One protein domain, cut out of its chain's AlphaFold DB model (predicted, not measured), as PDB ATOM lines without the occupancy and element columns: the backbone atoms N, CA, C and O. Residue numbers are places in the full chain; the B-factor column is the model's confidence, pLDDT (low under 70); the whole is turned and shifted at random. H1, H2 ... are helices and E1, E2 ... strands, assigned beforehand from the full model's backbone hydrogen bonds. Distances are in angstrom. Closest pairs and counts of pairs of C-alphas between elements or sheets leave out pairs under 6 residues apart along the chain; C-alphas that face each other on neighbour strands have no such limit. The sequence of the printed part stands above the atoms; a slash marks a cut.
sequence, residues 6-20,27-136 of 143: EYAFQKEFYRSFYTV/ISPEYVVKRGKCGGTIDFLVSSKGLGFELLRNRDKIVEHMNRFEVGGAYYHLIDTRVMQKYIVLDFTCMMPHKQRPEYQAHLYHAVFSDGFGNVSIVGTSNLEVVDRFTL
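What this domain is: This is residues 6 to 20 and 27 to 136 of the 143 residues of an uncharacterized protein of Aspergillus chevalieri (UniProt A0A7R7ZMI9). The model is one strongly twisted, curled sheet of six strands, with two short helices, H2 and H3, grazing it; the long helix H1 lies off the sheet, on the side away from H2 and H3. The 125 printed residues hold H1 E1 E2 H2 H3 E3 E4 E5 E6 along the chain, under half of them in named elements, class mixed. The sheet runs E1 E2 E3 E4 E5 E6, mixed; the whole is compact, radius of gyration of the C-alphas 15.1 A, spanning 44 by 34 by 25 A.

Where its parts are: Look first for the sheet: E1 is residues 44 to 46, E2 51 to 57 (20.2 A), E3 86 to 93 (22.9 A), E4 108 to 114 (19.3 A), E5 119 to 124 and E6 130 to 135, ending at C-alpha 135 (128.385, 91.794, 75.847). H2 is residues 62 to 66 and H3 76 to 80. Find C-alpha 6 at (111.717, 91.208, 93.844); from there H1 runs 20.9 A to residue 20.

How they stand to each other: E2 and E3 are parallel (N 52 to O 86, 2.9 A) and with H2 and H3 between them form a strand-helix-strand unit, its crossover right-handed. E3 and E4 are parallel (N 91 to O 109, 2.9 A). The hairpin E1 and E2 is antiparallel (N 46 to O 51, 2.8 A). E4 E5 E6 is a meander, each strand the antiparallel neighbour of the one before (N 112 to O 121, 2.8 A; N 122 to O 132, 2.8 A). H2 grazes the sheet with residues 62 to 66, H3 with 78 to 79; H1 is not on it. Every O i to N i+4 pair is within hydrogen-bond range in H1, H2 and H3.

The domain as a whole: The two C-alphas farthest apart, Gly 36 and Asp 115, are 44.7 A apart. Residues 21 to 26 are not printed; C-alphas 20 and 27 are 12.1 A apart across the cut. The link E3 to E4 is long. Look for pLDDT under 70 in 24 residues, among them 27 to 41.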
ATOM      1  N   GLU A   6     110.747  90.103  93.832       55.53
ATOM      2  CA  GLU A   6     111.717  91.208  93.844       55.53
ATOM      3  C   GLU A   6     112.780  91.057  94.939       55.53
ATOM      4  O   GLU A   6     113.970  91.151  94.663       55.53
ATOM      5  N   TYR A   7     112.370  90.708  96.159       57.75
ATOM      6  CA  TYR A   7     113.285  90.539  97.288       57.75
ATOM      7  C   TYR A   7     114.290  89.391  97.098       57.75
ATOM      8  O   TYR A   7     115.439  89.485  97.532       57.75
ATOM      9  N   ALA A   8     113.874  88.301  96.443       65.19
ATOM     10  CA  ALA A   8     114.753  87.174  96.143       65.19
ATOM     11  C   ALA A   8     115.769  87.548  95.054       65.19
ATOM     12  O   ALA A   8     116.963  87.319  95.235       65.19
ATOM     13  N   PHE A   9     115.313  88.205  93.981       64.00
ATOM     14  CA  PHE A   9     116.194  88.723  92.931       64.00
ATOM     15  C   PHE A   9     117.199  89.736  93.465       64.00
ATOM     16  O   PHE A   9     118.381  89.670  93.144       64.00
ATOM     17  N   GLN A  10     116.738  90.642  94.323       65.06
ATOM     18  CA  GLN A  10     117.577  91.641  94.957       65.06
ATOM     19  C   GLN A  10     118.670  90.961  95.791       65.06
ATOM     20  O   GLN A  10     119.851  91.205  95.562       65.06
ATOM     21  N   LYS A  11     118.314  90.029  96.685       69.31
ATOM     22  CA  LYS A  11     119.299  89.257  97.466       69.31
ATOM     23  C   LYS A  11     120.304  88.504  96.605       69.31
ATOM     24  O   LYS A  11     121.487  88.493  96.940       69.31
ATOM     25  N   GLU A  12     119.847  87.884  95.526       72.69
ATOM     26  CA  GLU A  12     120.713  87.106  94.647       72.69
ATOM     27  C   GLU A  12     121.672  87.992  93.845       72.69
ATOM     28  O   GLU A  12     122.846  87.650  93.689       72.69
ATOM     29  N   PHE A  13     121.222  89.183  93.439       73.44
ATOM     30  CA  PHE A  13     122.095  90.217  92.892       73.44
ATOM     31  C   PHE A  13     123.187  90.601  93.897       73.44
ATOM     32  O   PHE A  13     124.365  90.602  93.546       73.44
ATOM     33  N   TYR A  14     122.829  90.858  95.162       69.12
ATOM     34  CA  TYR A  14     123.810  91.187  96.205       69.12
ATOM     35  C   TYR A  14     124.801  90.051  96.460       69.12
ATOM     36  O   TYR A  14     125.998  90.311  96.573       69.12
ATOM     37  N   ARG A  15     124.330  88.799  96.519       72.06
ATOM     38  CA  ARG A  15     125.189  87.616  96.680       72.06
ATOM     39  C   ARG A  15     126.179  87.494  95.522       72.06
ATOM     40  O   ARG A  15     127.379  87.326  95.752       72.06
ATOM     41  N   SER A  16     125.684  87.619  94.293       70.06
ATOM     42  CA  SER A  16     126.489  87.525  93.073       70.06
ATOM     43  C   SER A  16     127.510  88.655  92.996       70.06
ATOM     44  O   SER A  16     128.697  88.405  92.814       70.06
ATOM     45  N   PHE A  17     127.083  89.895  93.230       72.44
ATOM     46  CA  PHE A  17     127.969  91.053  93.220       72.44
ATOM     47  C   PHE A  17     129.048  90.934  94.300       72.44
ATOM     48  O   PHE A  17     130.218  91.142  93.998       72.44
ATOM     49  N   TYR A  18     128.683  90.570  95.538       70.56
ATOM     50  CA  TYR A  18     129.646  90.382  96.631       70.56
ATOM     51  C   TYR A  18     130.716  89.341  96.279       70.56
ATOM     52  O   TYR A  18     131.890  89.533  96.590       70.56
ATOM     53  N   THR A  19     130.310  88.277  95.581       68.06
ATOM     54  CA  THR A  19     131.215  87.239  95.073       68.06
ATOM     55  C   THR A  19     132.148  87.793  93.992       68.06
ATOM     56  O   THR A  19     133.351  87.572  94.058       68.06
ATOM     57  N   VAL A  20     131.625  88.563  93.032       68.38
ATOM     58  CA  VAL A  20     132.420  89.170  91.943       68.38
ATOM     59  C   VAL A  20     133.452  90.165  92.473       68.38
ATOM     60  O   VAL A  20     134.565  90.237  91.960       68.38
ATOM     61  N   ILE A  27     128.656  96.310 100.742       62.62
ATOM     62  CA  ILE A  27     127.428  96.616 100.022       62.62
ATOM     63  C   ILE A  27     126.288  96.465 101.017       62.62
ATOM     64  O   ILE A  27     126.228  95.468 101.736       62.62
ATOM     65  N   SER A  28     125.386  97.438 101.061       56.72
ATOM     66  CA  SER A  28     124.180  97.356 101.875       56.72
ATOM     67  C   SER A  28     122.970  97.437 100.955       56.72
ATOM     68  O   SER A  28     122.865  98.441 100.256       56.72
ATOM     69  N   PRO A  29     122.069  96.435 100.961       47.91
ATOM     70  CA  PRO A  29     120.893  96.421 100.102       47.91
ATOM     71  C   PRO A  29     119.886  97.508 100.413       47.91
ATOM     72  O   PRO A  29     119.089  97.890  99.565       47.91
ATOM     73  N   GLU A  30     119.933  97.972 101.654       52.88
ATOM     74  CA  GLU A  30     119.158  99.084 102.131       52.88
ATOM     75  C   GLU A  30     120.011  99.787 103.185       52.88
ATOM     76  O   GLU A  30     119.961  99.440 104.367       52.88
ATOM     77  N   TYR A  31     120.881 100.728 102.792       53.50
ATOM     78  CA  TYR A  31     121.490 101.585 103.813       53.50
ATOM     79  C   TYR A  31     120.415 102.548 104.312       53.50
ATOM     80  O   TYR A  31     120.209 103.626 103.754       53.50
ATOM     81  N   VAL A  32     119.672 102.107 105.329       51.91
ATOM     82  CA  VAL A  32     118.606 102.903 105.928       51.91
ATOM     83  C   VAL A  32     119.240 104.135 106.550       51.91
ATOM     84  O   VAL A  32     119.882 104.077 107.604       51.91
ATOM     85  N   VAL A  33     119.000 105.279 105.926       52.88
ATOM     86  CA  VAL A  33     119.289 106.572 106.523       52.88
ATOM     87  C   VAL A  33     118.275 106.778 107.640       52.88
ATOM     88  O   VAL A  33     117.156 107.246 107.424       52.88
ATOM     89  N   LYS A  34     118.633 106.429 108.877       45.47
ATOM     90  CA  LYS A  34     117.816 106.805 110.033       45.47
ATOM     91  C   LYS A  34     118.188 108.202 110.521       45.47
ATOM     92  O   LYS A  34     119.057 108.355 111.373       45.47
ATOM     93  N   ARG A  35     117.431 109.208 110.068       42.75
ATOM     94  CA  ARG A  35     117.132 110.421 110.854       42.75
ATOM     95  C   ARG A  35     115.738 110.976 110.523       42.75
ATOM     96  O   ARG A  35     115.522 111.560 109.469       42.75
ATOM     97  N   GLY A  36     114.803 110.850 111.470       50.72
ATOM     98  CA  GLY A  36     113.492 111.516 111.430       50.72
ATOM     99  C   GLY A  36     112.559 111.086 110.284       50.72
ATOM    100  O   GLY A  36     112.722 110.021 109.702       50.72
ATOM    101  N   LYS A  37     111.555 111.922 109.973       43.16
ATOM    102  CA  LYS A  37     110.512 111.666 108.951       43.16
ATOM    103  C   LYS A  37     111.018 111.675 107.492       43.16
ATOM    104  O   LYS A  37     110.223 111.420 106.597       43.16
ATOM    105  N   CYS A  38     112.303 111.953 107.261       44.88
ATOM    106  CA  CYS A  38     112.913 112.104 105.933       44.88
ATOM    107  C   CYS A  38     114.038 111.082 105.687       44.88
ATOM    108  O   CYS A  38     115.015 111.385 105.008       44.88
ATOM    109  N   GLY A  39     113.941 109.892 106.286       52.16
ATOM    110  CA  GLY A  39     114.861 108.797 105.991       52.16
ATOM    111  C   GLY A  39     114.647 108.266 104.574       52.16
ATOM    112  O   GLY A  39     113.509 108.024 104.175       52.16
ATOM    113  N   GLY A  40     115.736 108.098 103.828       59.34
ATOM    114  CA  GLY A  40     115.760 107.413 102.538       59.34
ATOM    115  C   GLY A  40     116.655 106.177 102.584       59.34
ATOM    116  O   GLY A  40     117.439 105.989 103.513       59.34
ATOM    117  N   THR A  41     116.554 105.350 101.559       67.06
ATOM    118  CA  THR A  41     117.448 104.216 101.348       67.06
ATOM    119  C   THR A  41     118.123 104.432 100.003       67.06
ATOM    120  O   THR A  41     117.419 104.605  99.013       67.06
ATOM    121  N   ILE A  42     119.453 104.520  99.980       77.25
ATOM    122  CA  ILE A  42     120.220 104.482  98.728       77.25
ATOM    123  C   ILE A  42     120.383 103.020  98.310       77.25
ATOM    124  O   ILE A  42     120.580 102.172  99.187       77.25
ATOM    125  N   ASP A  43     120.304 102.735  97.010       77.56
ATOM    126  CA  ASP A  43     120.343 101.355  96.520       77.56
ATOM    127  C   ASP A  43     121.687 100.680  96.820       77.56
ATOM    128  O   ASP A  43     121.715  99.563  97.324       77.56
ATOM    129  N   PHE A  44     122.816 101.358  96.572       76.56
ATOM    130  CA  PHE A  44     124.142 100.823  96.904       76.56
ATOM    131  C   PHE A  44     125.074 101.905  97.439       76.56
ATOM    132  O   PHE A  44     125.055 103.051  97.003       76.56
ATOM    133  N   LEU A  45     125.972 101.521  98.343       79.25
ATOM    134  CA  LEU A  45     127.065 102.372  98.802       79.25
ATOM    135  C   LEU A  45     128.332 101.538  98.940       79.25
ATOM    136  O   LEU A  45     128.394 100.655  99.785       79.25
ATOM    137  N   VAL A  46     129.355 101.870  98.159       79.44
ATOM    138  CA  VAL A  46     130.722 101.369  98.311       79.44
ATOM    139  C   VAL A  46     131.443 102.270  99.305       79.44
ATOM    140  O   VAL A  46     132.133 103.222  98.928       79.44
ATOM    141  N   SER A  47     131.249 101.994 100.593       75.19
ATOM    142  CA  SER A  47     131.731 102.852 101.684       75.19
ATOM    143  C   SER A  47     133.251 103.048 101.664       75.19
ATOM    144  O   SER A  47     133.723 104.164 101.869       75.19
ATOM    145  N   SER A  48     134.017 102.010 101.313       77.06
ATOM    146  CA  SER A  48     135.481 102.072 101.192       77.06
ATOM    147  C   SER A  48     135.975 103.058 100.128       77.06
ATOM    148  O   SER A  48     137.110 103.523 100.210       77.06
ATOM    149  N   LYS A  49     135.134 103.401  99.143       82.00
ATOM    150  CA  LYS A  49     135.436 104.384  98.088       82.00
ATOM    151  C   LYS A  49     134.589 105.655  98.199       82.00
ATOM    152  O   LYS A  49     134.695 106.517  97.330       82.00
ATOM    153  N   GLY A  50     133.723 105.756  99.210       86.25
ATOM    154  CA  GLY A  50     132.738 106.830  99.326       86.25
ATOM    155  C   GLY A  50     131.858 106.976  98.078       86.25
ATOM    156  O   GLY A  50     131.564 108.101  97.685       86.25
ATOM    157  N   LEU A  51     131.493 105.875  97.410       88.00
ATOM    158  CA  LEU A  51     130.764 105.904  96.135       88.00
ATOM    159  C   LEU A  51     129.358 105.318  96.292       88.00
ATOM    160  O   LEU A  51     129.225 104.129  96.569       88.00
ATOM    161  N   GLY A  52     128.325 106.138  96.114       88.56
ATOM    162  CA  GLY A  52     126.928 105.697  96.135       88.56
ATOM    163  C   GLY A  52     126.359 105.418  94.748       88.56
ATOM    164  O   GLY A  52     126.793 106.019  93.764       88.56
ATOM    165  N   PHE A  53     125.362 104.538  94.682       88.19
ATOM    166  CA  PHE A  53     124.591 104.283  93.474       88.19
ATOM    167  C   PHE A  53     123.091 104.334  93.733       88.19
ATOM    168  O   PHE A  53     122.615 103.808  94.736       88.19
ATOM    169  N   GLU A  54     122.374 104.903  92.773       90.62
ATOM    170  CA  GLU A  54     120.916 104.837  92.659       90.62
ATOM    171  C   GLU A  54     120.567 104.189  91.320       90.62
ATOM    172  O   GLU A  54     121.158 104.527  90.290       90.62
ATOM    173  N   LEU A  55     119.619 103.262  91.313       89.06
ATOM    174  CA  LEU A  55     119.209 102.536  90.123       89.06
ATOM    175  C   LEU A  55     117.817 102.989  89.687       89.06
ATOM    176  O   LEU A  55     116.852 102.947  90.445       89.06
ATOM    177  N   LEU A  56     117.693 103.373  88.420       90.12
ATOM    178  CA  LEU A  56     116.421 103.706  87.788       90.12
ATOM    179  C   LEU A  56     116.058 102.656  86.746       90.12
ATOM    180  O   LEU A  56     116.910 101.946  86.208       90.12
ATOM    181  N   ARG A  57     114.767 102.583  86.431       90.50
ATOM    182  CA  ARG A  57     114.252 101.767  85.333       90.50
ATOM    183  C   ARG A  57     113.493 102.663  84.370       90.50
ATOM    184  O   ARG A  57     112.603 103.401  84.783       90.50
ATOM    185  N   ASN A  58     113.802 102.554  83.083       91.19
ATOM    186  CA  ASN A  58     113.096 103.222  81.994       91.19
ATOM    187  C   ASN A  58     112.885 104.729  82.211       91.19
ATOM    188  O   ASN A  58     111.828 105.263  81.875       91.19
ATOM    189  N   ARG A  59     113.909 105.423  82.717       92.31
ATOM    190  CA  ARG A  59     113.925 106.874  82.959       92.31
ATOM    191  C   ARG A  59     112.895 107.336  83.989       92.31
ATOM    192  O   ARG A  59     112.562 108.526  84.007       92.31
ATOM    193  N   ASP A  60     112.391 106.433  84.830       90.75
ATOM    194  CA  ASP A  60     111.388 106.789  85.824       90.75
ATOM    195  C   ASP A  60     111.936 107.873  86.755       90.75
ATOM    196  O   ASP A  60     112.993 107.726  87.368       90.75
ATOM    197  N   LYS A  61     111.232 109.009  86.791       94.25
ATOM    198  CA  LYS A  61     111.451 110.099  87.749       94.25
ATOM    199  C   LYS A  61     112.902 110.577  87.907       94.25
ATOM    200  O   LYS A  61     113.271 111.035  88.984       94.25
ATOM    201  N   ILE A  62     113.698 110.580  86.830       95.25
ATOM    202  CA  ILE A  62     115.120 110.995  86.856       95.25
ATOM    203  C   ILE A  62     115.354 112.256  87.700       95.25
ATOM    204  O   ILE A  62     116.212 112.261  88.572       95.25
ATOM    205  N   VAL A  63     114.580 113.322  87.466       96.31
ATOM    206  CA  VAL A  63     114.763 114.602  88.173       96.31
ATOM    207  C   VAL A  63     114.501 114.460  89.674       96.31
ATOM    208  O   VAL A  63     115.254 115.001  90.475       96.31
ATOM    209  N   GLU A  64     113.470 113.710  90.072       95.25
ATOM    210  CA  GLU A  64     113.163 113.487  91.488       95.25
ATOM    211  C   GLU A  64     114.288 112.715  92.184       95.25
ATOM    212  O   GLU A  64     114.642 113.051  93.311       95.25
ATOM    213  N   HIS A  65     114.867 111.710  91.517       93.75
ATOM    214  CA  HIS A  65     115.981 110.933  92.062       93.75
ATOM    215  C   HIS A  65     117.279 111.744  92.123       93.75
ATOM    216  O   HIS A  65     117.946 111.724  93.154       93.75
ATOM    217  N   MET A  66     117.596 112.533  91.092       96.44
ATOM    218  CA  MET A  66     118.747 113.447  91.125       96.44
ATOM    219  C   MET A  66     118.620 114.469  92.264       96.44
ATOM    220  O   MET A  66     119.570 114.681  93.013       96.44
ATOM    221  N   ASN A  67     117.419 115.012  92.494       96.00
ATOM    222  CA  ASN A  67     117.161 115.949  93.593       96.00
ATOM    223  C   ASN A  67     117.374 115.342  94.991       96.00
ATOM    224  O   ASN A  67     117.500 116.087  95.962       96.00
ATOM    225  N   ARG A  68     117.436 114.009  95.141       93.81
ATOM    226  CA  ARG A  68     117.754 113.383  96.440       93.81
ATOM    227  C   ARG A  68     119.189 113.669  96.879       93.81
ATOM    228  O   ARG A  68     119.445 113.640  98.083       93.81
ATOM    229  N   PHE A  69     120.094 113.945  95.943       94.38
ATOM    230  CA  PHE A  69     121.502 114.245  96.213       94.38
ATOM    231  C   PHE A  69     121.773 115.737  96.450       94.38
ATOM    232  O   PHE A  69     122.822 116.082  96.984       94.38
ATOM    233  N   GLU A  70     120.832 116.613  96.095       95.00
ATOM    234  CA  GLU A  70     120.940 118.064  96.271       95.00
ATOM    235  C   GLU A  70     120.670 118.505  97.714       95.00
ATOM    236  O   GLU A  70     120.085 117.763  98.499       95.00
ATOM    237  N   VAL A  71     121.054 119.736  98.074       94.00
ATOM    238  CA  VAL A  71     120.840 120.290  99.426       94.00
ATOM    239  C   VAL A  71     119.371 120.153  99.848       94.00
ATOM    240  O   VAL A  71     118.466 120.641  99.176       94.00
ATOM    241  N   GLY A  72     119.132 119.502 100.991       89.88
ATOM    242  CA  GLY A  72     117.783 119.217 101.505       89.88
ATOM    243  C   GLY A  72     117.141 117.934 100.957       89.88
ATOM    244  O   GLY A  72     116.087 117.528 101.448       89.88
ATOM    245  N   GLY A  73     117.780 117.271  99.993       91.06
ATOM    246  CA  GLY A  73     117.406 115.960  99.478       91.06
ATOM    247  C   GLY A  73     117.684 114.819 100.462       91.06
ATOM    248  O   GLY A  73     118.476 114.939 101.401       91.06
ATOM    249  N   ALA A  74     117.029 113.678 100.238       89.25
ATOM    250  CA  ALA A  74     117.065 112.530 101.148       89.25
ATOM    251  C   ALA A  74     118.479 111.950 101.376       89.25
ATOM    252  O   ALA A  74     118.774 111.446 102.462       89.25
ATOM    253  N   TYR A  75     119.370 112.040 100.386       88.94
ATOM    254  CA  TYR A  75     120.727 111.482 100.430       88.94
ATOM    255  C   TYR A  75     121.810 112.526 100.703       88.94
ATOM    256  O   TYR A  75     122.949 112.156 100.983       88.94
ATOM    257  N   TYR A  76     121.471 113.816 100.695       90.81
ATOM    258  CA  TYR A  76     122.441 114.899 100.861       90.81
ATOM    259  C   TYR A  76     123.273 114.787 102.140       90.81
ATOM    260  O   TYR A  76     124.472 115.030 102.124       90.81
ATOM    261  N   HIS A  77     122.672 114.351 103.246       87.75
ATOM    262  CA  HIS A  77     123.398 114.176 104.505       87.75
ATOM    263  C   HIS A  77     124.546 113.145 104.403       87.75
ATOM    264  O   HIS A  77     125.524 113.275 105.134       87.75
ATOM    265  N   LEU A  78     124.477 112.137 103.515       88.12
ATOM    266  CA  LEU A  78     125.597 111.209 103.275       88.12
ATOM    267  C   LEU A  78     126.770 111.937 102.614       88.12
ATOM    268  O   LEU A  78     127.926 111.618 102.894       88.12
ATOM    269  N   ILE A  79     126.466 112.924 101.767       91.75
ATOM    270  CA  ILE A  79     127.452 113.801 101.132       91.75
ATOM    271  C   ILE A  79     128.044 114.759 102.159       91.75
ATOM    272  O   ILE A  79     129.263 114.824 102.317       91.75
ATOM    273  N   ASP A  80     127.185 115.432 102.921       93.00
ATOM    274  CA  ASP A  80     127.567 116.395 103.957       93.00
ATOM    275  C   ASP A  80     128.457 115.759 105.042       93.00
ATOM    276  O   ASP A  80     129.509 116.285 105.404       93.00
ATOM    277  N   THR A  81     128.111 114.547 105.487       89.44
ATOM    278  CA  THR A  81     128.900 113.776 106.469       89.44
ATOM    279  C   THR A  81     130.096 113.034 105.865       89.44
ATOM    280  O   THR A  81     130.801 112.324 106.584       89.44
ATOM    281  N   ARG A  82     130.361 113.203 104.560       89.88
ATOM    282  CA  ARG A  82     131.460 112.579 103.794       89.88
ATOM    283  C   ARG A  82     131.460 111.050 103.747       89.88
ATOM    284  O   ARG A  82     132.456 110.449 103.340       89.88
ATOM    285  N   VAL A  83     130.342 110.424 104.105       86.69
ATOM    286  CA  VAL A  83     130.110 108.987 103.911       86.69
ATOM    287  C   VAL A  83     130.053 108.653 102.416       86.69
ATOM    288  O   VAL A  83     130.550 107.614 101.989       86.69
ATOM    289  N   MET A  84     129.497 109.561 101.613       89.75
ATOM    290  CA  MET A  84     129.408 109.465 100.160       89.75
ATOM    291  C   MET A  84     130.058 110.697  99.529       89.75
ATOM    292  O   MET A  84     129.563 111.806  99.635       89.75
ATOM    293  N   GLN A  85     131.188 110.518  98.867       92.69
ATOM    294  CA  GLN A  85     131.944 111.589  98.217       92.69
ATOM    295  C   GLN A  85     131.550 111.749  96.748       92.69
ATOM    296  O   GLN A  85     131.661 112.836  96.186       92.69
ATOM    297  N   LYS A  86     131.109 110.656  96.118       93.81
ATOM    298  CA  LYS A  86     130.619 110.617  94.742       93.81
ATOM    299  C   LYS A  86     129.373 109.751  94.674       93.81
ATOM    300  O   LYS A  86     129.210 108.831  95.472       93.81
ATOM    301  N   TYR A  87     128.529 110.018  93.691       94.56
ATOM    302  CA  TYR A  87     127.375 109.183  93.404       94.56
ATOM    303  C   TYR A  87     127.187 109.023  91.899       94.56
ATOM    304  O   TYR A  87     127.552 109.918  91.127       94.56
ATOM    305  N   ILE A  88     126.625 107.881  91.513       95.00
ATOM    306  CA  ILE A  88     126.242 107.557  90.142       95.00
ATOM    307  C   ILE A  88     124.798 107.056  90.148       95.00
ATOM    308  O   ILE A  88     124.449 106.127  90.866       95.00
ATOM    309  N   VAL A  89     123.963 107.641  89.309       95.19
ATOM    310  CA  VAL A  89     122.629 107.152  88.990       95.19
ATOM    311  C   VAL A  89     122.719 106.360  87.689       95.19
ATOM    312  O   VAL A  89     123.209 106.867  86.677       95.19
ATOM    313  N   LEU A  90     122.276 105.107  87.713       94.75
ATOM    314  CA  LEU A  90     122.241 104.230  86.544       94.75
ATOM    315  C   LEU A  90     120.796 104.002  86.126       94.75
ATOM    316  O   LEU A  90     120.021 103.394  86.855       94.75
ATOM    317  N   ASP A  91     120.441 104.470  84.936       94.88
ATOM    318  CA  ASP A  91     119.137 104.212  84.343       94.88
ATOM    319  C   ASP A  91     119.194 103.016  83.393       94.88
ATOM    320  O   ASP A  91     119.813 103.079  82.332       94.88
ATOM    321  N   PHE A  92     118.519 101.932  83.764       93.56
ATOM    322  CA  PHE A  92     118.409 100.735  82.941       93.56
ATOM    323  C   PHE A  92     117.211 100.841  82.000       93.56
ATOM    324  O   PHE A  92     116.065 100.992  82.431       93.56
ATOM    325  N   THR A  93     117.460 100.730  80.699       93.69
ATOM    326  CA  THR A  93     116.442 100.920  79.657       93.69
ATOM    327  C   THR A  93     116.755 100.041  78.449       93.69
ATOM    328  O   THR A  93     117.901  99.678  78.222       93.69
ATOM    329  N   CYS A  94     115.747  99.704  77.646       93.31
ATOM    330  CA  CYS A  94     115.945  99.061  76.334       93.31
ATOM    331  C   CYS A  94     115.834 100.057  75.168       93.31
ATOM    332  O   CYS A  94     115.866  99.681  74.001       93.31
ATOM    333  N   MET A  95     115.639 101.341  75.474       93.88
ATOM    334  CA  MET A  95     115.500 102.399  74.476       93.88
ATOM    335  C   MET A  95     116.596 103.435  74.660       93.88
ATOM    336  O   MET A  95     116.835 103.881  75.788       93.88
ATOM    337  N   MET A  96     117.188 103.863  73.546       94.50
ATOM    338  CA  MET A  96     118.133 104.972  73.543       94.50
ATOM    339  C   MET A  96     117.473 106.250  74.082       94.50
ATOM    340  O   MET A  96     116.337 106.562  73.707       94.50
ATOM    341  N   PRO A  97     118.162 107.007  74.952       94.00
ATOM    342  CA  PRO A  97     117.688 108.318  75.368       94.00
ATOM    343  C   PRO A  97     117.629 109.268  74.163       94.00
ATOM    344  O   PRO A  97     118.456 109.199  73.259       94.00
ATOM    345  N   HIS A  98     116.655 110.181  74.166       93.50
ATOM    346  CA  HIS A  98     116.538 111.245  73.155       93.50
ATOM    347  C   HIS A  98     116.827 112.637  73.721       93.50
ATOM    348  O   HIS A  98     117.135 113.563  72.978       93.50
ATOM    349  N   LYS A  99     116.701 112.803  75.042       94.81
ATOM    350  CA  LYS A  99     116.886 114.082  75.724       94.81
ATOM    351  C   LYS A  99     118.259 114.116  76.382       94.81
ATOM    352  O   LYS A  99     118.514 113.329  77.289       94.81
ATOM    353  N   GLN A 100     119.088 115.065  75.960       96.56
ATOM    354  CA  GLN A 100     120.331 115.406  76.646       96.56
ATOM    355  C   GLN A 100     120.039 116.028  78.015       96.56
ATOM    356  O   GLN A 100     119.063 116.764  78.188       96.56
ATOM    357  N   ARG A 101     120.894 115.703  78.982       96.31
ATOM    358  CA  ARG A 101     120.896 116.227  80.350       96.31
ATOM    359  C   ARG A 101     122.335 116.544  80.771       96.31
ATOM    360  O   ARG A 101     122.904 115.813  81.593       96.31
ATOM    361  N   PRO A 102     122.970 117.566  80.163       97.00
ATOM    362  CA  PRO A 102     124.329 117.974  80.518       97.00
ATOM    363  C   PRO A 102     124.450 118.394  81.986       97.00
ATOM    364  O   PRO A 102     125.517 118.235  82.566       97.00
ATOM    365  N   GLU A 103     123.354 118.829  82.616       96.88
ATOM    366  CA  GLU A 103     123.297 119.128  84.049       96.88
ATOM    367  C   GLU A 103     123.629 117.924  84.949       96.88
ATOM    368  O   GLU A 103     124.024 118.113  86.094       96.88
ATOM    369  N   TYR A 104     123.510 116.691  84.439       96.81
ATOM    370  CA  TYR A 104     123.805 115.456  85.179       96.81
ATOM    371  C   TYR A 104     125.066 114.743  84.681       96.81
ATOM    372  O   TYR A 104     125.265 113.558  84.957       96.81
ATOM    373  N   GLN A 105     125.919 115.444  83.928       95.94
ATOM    374  CA  GLN A 105     127.177 114.895  83.435       95.94
ATOM    375  C   GLN A 105     128.003 114.292  84.583       95.94
ATOM    376  O   GLN A 105     128.112 114.877  85.656       95.94
ATOM    377  N   ALA A 106     128.585 113.115  84.336       94.62
ATOM    378  CA  ALA A 106     129.352 112.314  85.298       94.62
ATOM    379  C   ALA A 106     128.564 111.753  86.500       94.62
ATOM    380  O   ALA A 106     129.131 110.985  87.278       94.62
ATOM    381  N   HIS A 107     127.274 112.073  86.623       96.88
ATOM    382  CA  HIS A 107     126.413 111.583  87.698       96.88
ATOM    383  C   HIS A 107     125.282 110.687  87.212       96.88
ATOM    384  O   HIS A 107     124.870 109.822  87.968       96.88
ATOM    385  N   LEU A 108     124.790 110.842  85.982       97.44
ATOM    386  CA  LEU A 108     123.772 109.969  85.399       97.44
ATOM    387  C   LEU A 108     124.312 109.299  84.135       97.44
ATOM    388  O   LEU A 108     124.897 109.952  83.271       97.44
ATOM    389  N   TYR A 109     124.064 107.998  84.019       97.56
ATOM    390  CA  TYR A 109     124.335 107.218  82.815       97.56
ATOM    391  C   TYR A 109     123.132 106.344  82.474       97.56
ATOM    392  O   TYR A 109     122.429 105.865  83.366       97.56
ATOM    393  N   HIS A 110     122.925 106.100  81.183       97.31
ATOM    394  CA  HIS A 110     121.932 105.140  80.713       97.31
ATOM    395  C   HIS A 110     122.624 103.825  80.353       97.31
ATOM    396  O   HIS A 110     123.472 103.797  79.464       97.31
ATOM    397  N   ALA A 111     122.249 102.742  81.024       96.44
ATOM    398  CA  ALA A 111     122.582 101.382  80.636       96.44
ATOM    399  C   ALA A 111     121.515 100.892  79.647       96.44
ATOM    400  O   ALA A 111     120.426 100.459  80.037       96.44
ATOM    401  N   VAL A 112     121.813 101.033  78.354       96.69
ATOM    402  CA  VAL A 112     120.892 100.715  77.261       96.69
ATOM    403  C   VAL A 112     121.116  99.281  76.809       96.69
ATOM    404  O   VAL A 112     122.109  98.982  76.143       96.69
ATOM    405  N   PHE A 113     120.187  98.403  77.167       94.25
ATOM    406  CA  PHE A 113     120.189  97.019  76.721       94.25
ATOM    407  C   PHE A 113     119.701  96.896  75.282       94.25
ATOM    408  O   PHE A 113     118.765  97.577  74.856       94.25
ATOM    409  N   SER A 114     120.316  95.978  74.551       92.00
ATOM    410  CA  SER A 114     119.904  95.555  73.220       92.00
ATOM    411  C   SER A 114     120.027  94.037  73.098       92.00
ATOM    412  O   SER A 114     120.502  93.370  74.018       92.00
ATOM    413  N   ASP A 115     119.555  93.495  71.972       90.00
ATOM    414  CA  ASP A 115     119.706  92.074  71.637       90.00
ATOM    415  C   ASP A 115     119.197  91.134  72.744       90.00
ATOM    416  O   ASP A 115     119.929  90.317  73.289       90.00
ATOM    417  N   GLY A 116     117.949  91.343  73.180       84.56
ATOM    418  CA  GLY A 116     117.340  90.506  74.220       84.56
ATOM    419  C   GLY A 116     118.075  90.533  75.565       84.56
ATOM    420  O   GLY A 116     118.053  89.532  76.269       84.56
ATOM    421  N   PHE A 117     118.697  91.664  75.924       85.94
ATOM    422  CA  PHE A 117     119.573  91.829  77.096       85.94
ATOM    423  C   PHE A 117     120.952  91.155  76.976       85.94
ATOM    424  O   PHE A 117     121.708  91.175  77.943       85.94
ATOM    425  N   GLY A 118     121.327  90.633  75.804       85.25
ATOM    426  CA  GLY A 118     122.662  90.081  75.548       85.25
ATOM    427  C   GLY A 118     123.753  91.144  75.400       85.25
ATOM    428  O   GLY A 118     124.937  90.853  75.543       85.25
ATOM    429  N   ASN A 119     123.385  92.404  75.155       89.00
ATOM    430  CA  ASN A 119     124.332  93.511  75.056       89.00
ATOM    431  C   ASN A 119     123.852  94.716  75.865       89.00
ATOM    432  O   ASN A 119     122.652  94.974  75.967       89.00
ATOM    433  N   VAL A 120     124.795  95.492  76.400       95.00
ATOM    434  CA  VAL A 120     124.517  96.766  77.070       95.00
ATOM    435  C   VAL A 120     125.516  97.835  76.630       95.00
ATOM    436  O   VAL A 120     126.727  97.630  76.634       95.00
ATOM    437  N   SER A 121     125.000  98.994  76.228       96.69
ATOM    438  CA  SER A 121     125.791 100.202  75.976       96.69
ATOM    439  C   SER A 121     125.602 101.182  77.125       96.69
ATOM    440  O   SER A 121     124.468 101.481  77.497       96.69
ATOM    441  N   ILE A 122     126.696 101.714  77.664       97.44
ATOM    442  CA  ILE A 122     126.649 102.800  78.641       97.44
ATOM    443  C   ILE A 122     126.683 104.113  77.875       97.44
ATOM    444  O   ILE A 122     127.602 104.364  77.100       97.44
ATOM    445  N   VAL A 123     125.671 104.947  78.078       98.00
ATOM    446  CA  VAL A 123     125.482 106.208  77.358       98.00
ATOM    447  C   VAL A 123     125.551 107.367  78.343       98.00
ATOM    448  O   VAL A 123     124.833 107.380  79.347       98.00
ATOM    449  N   GLY A 124     126.420 108.338  78.064       96.62
ATOM    450  CA  GLY A 124     126.534 109.566  78.849       96.62
ATOM    451  C   GLY A 124     125.378 110.526  78.569       96.62
ATOM    452  O   GLY A 124     124.800 110.530  77.487       96.62
ATOM    453  N   THR A 125     125.019 111.375  79.527       95.12
ATOM    454  CA  THR A 125     123.821 112.223  79.392       95.12
ATOM    455  C   THR A 125     124.054 113.560  78.705       95.12
ATOM    456  O   THR A 125     123.092 114.164  78.235       95.12
ATOM    457  N   SER A 126     125.293 114.051  78.643       93.50
ATOM    458  CA  SER A 126     125.597 115.380  78.101       93.50
ATOM    459  C   SER A 126     125.365 115.461  76.596       93.50
ATOM    460  O   SER A 126     124.697 116.381  76.133       93.50
ATOM    461  N   ASN A 127     125.868 114.483  75.845       93.62
ATOM    462  CA  ASN A 127     125.780 114.418  74.386       93.62
ATOM    463  C   ASN A 127     125.136 113.123  73.858       93.62
ATOM    464  O   ASN A 127     124.941 113.008  72.651       93.62
ATOM    465  N   LEU A 128     124.735 112.196  74.739       95.75
ATOM    466  CA  LEU A 128     124.181 110.876  74.393       95.75
ATOM    467  C   LEU A 128     125.159 109.972  73.633       95.75
ATOM    468  O   LEU A 128     124.743 109.035  72.949       95.75
ATOM    469  N   GLU A 129     126.460 110.228  73.769       96.62
ATOM    470  CA  GLU A 129     127.484 109.335  73.242       96.62
ATOM    471  C   GLU A 129     127.615 108.079  74.101       96.62
ATOM    472  O   GLU A 129     127.477 108.094  75.330       96.62
ATOM    473  N   VAL A 130     127.904 106.973  73.420       97.31
ATOM    474  CA  VAL A 130     128.251 105.715  74.071       97.31
ATOM    475  C   VAL A 130     129.649 105.858  74.661       97.31
ATOM    476  O   VAL A 130     130.609 106.069  73.924       97.31
ATOM    477  N   VAL A 131     129.751 105.728  75.980       96.94
ATOM    478  CA  VAL A 131     131.017 105.790  76.718       96.94
ATOM    479  C   VAL A 131     131.645 104.412  76.905       96.94
ATOM    480  O   VAL A 131     132.861 104.325  77.028       96.94
ATOM    481  N   ASP A 132     130.837 103.345  76.911       96.38
ATOM    482  CA  ASP A 132     131.325 101.967  77.016       96.38
ATOM    483  C   ASP A 132     130.309 100.952  76.465       96.38
ATOM    484  O   ASP A 132     129.124 101.271  76.307       96.38
ATOM    485  N   ARG A 133     130.752  99.727  76.171       95.00
ATOM    486  CA  ARG A 133     129.903  98.620  75.708       95.00
ATOM    487  C   ARG A 133     130.338  97.292  76.308       95.00
ATOM    488  O   ARG A 133     131.517  96.964  76.318       95.00
ATOM    489  N   PHE A 134     129.352  96.485  76.680       89.25
ATOM    490  CA  PHE A 134     129.560  95.141  77.199       89.25
ATOM    491  C   PHE A 134     128.645  94.152  76.480       89.25
ATOM    492  O   PHE A 134     127.464  94.433  76.260       89.25
ATOM    493  N   THR A 135     129.185  92.979  76.165       88.69
ATOM    494  CA  THR A 135     128.385  91.794  75.847       88.69
ATOM    495  C   THR A 135     128.200  91.016  77.137       88.69
ATOM    496  O   THR A 135     129.172  90.696  77.824       88.69
ATOM    497  N   LEU A 136     126.947  90.765  77.496       81.94
ATOM    498  CA  LEU A 136     126.593  89.993  78.672       81.94
ATOM    499  C   LEU A 136     126.581  88.521  78.269       81.94
ATOM    500  O   LEU A 136     125.870  88.124  77.351       81.94
TER     501      LEU A 136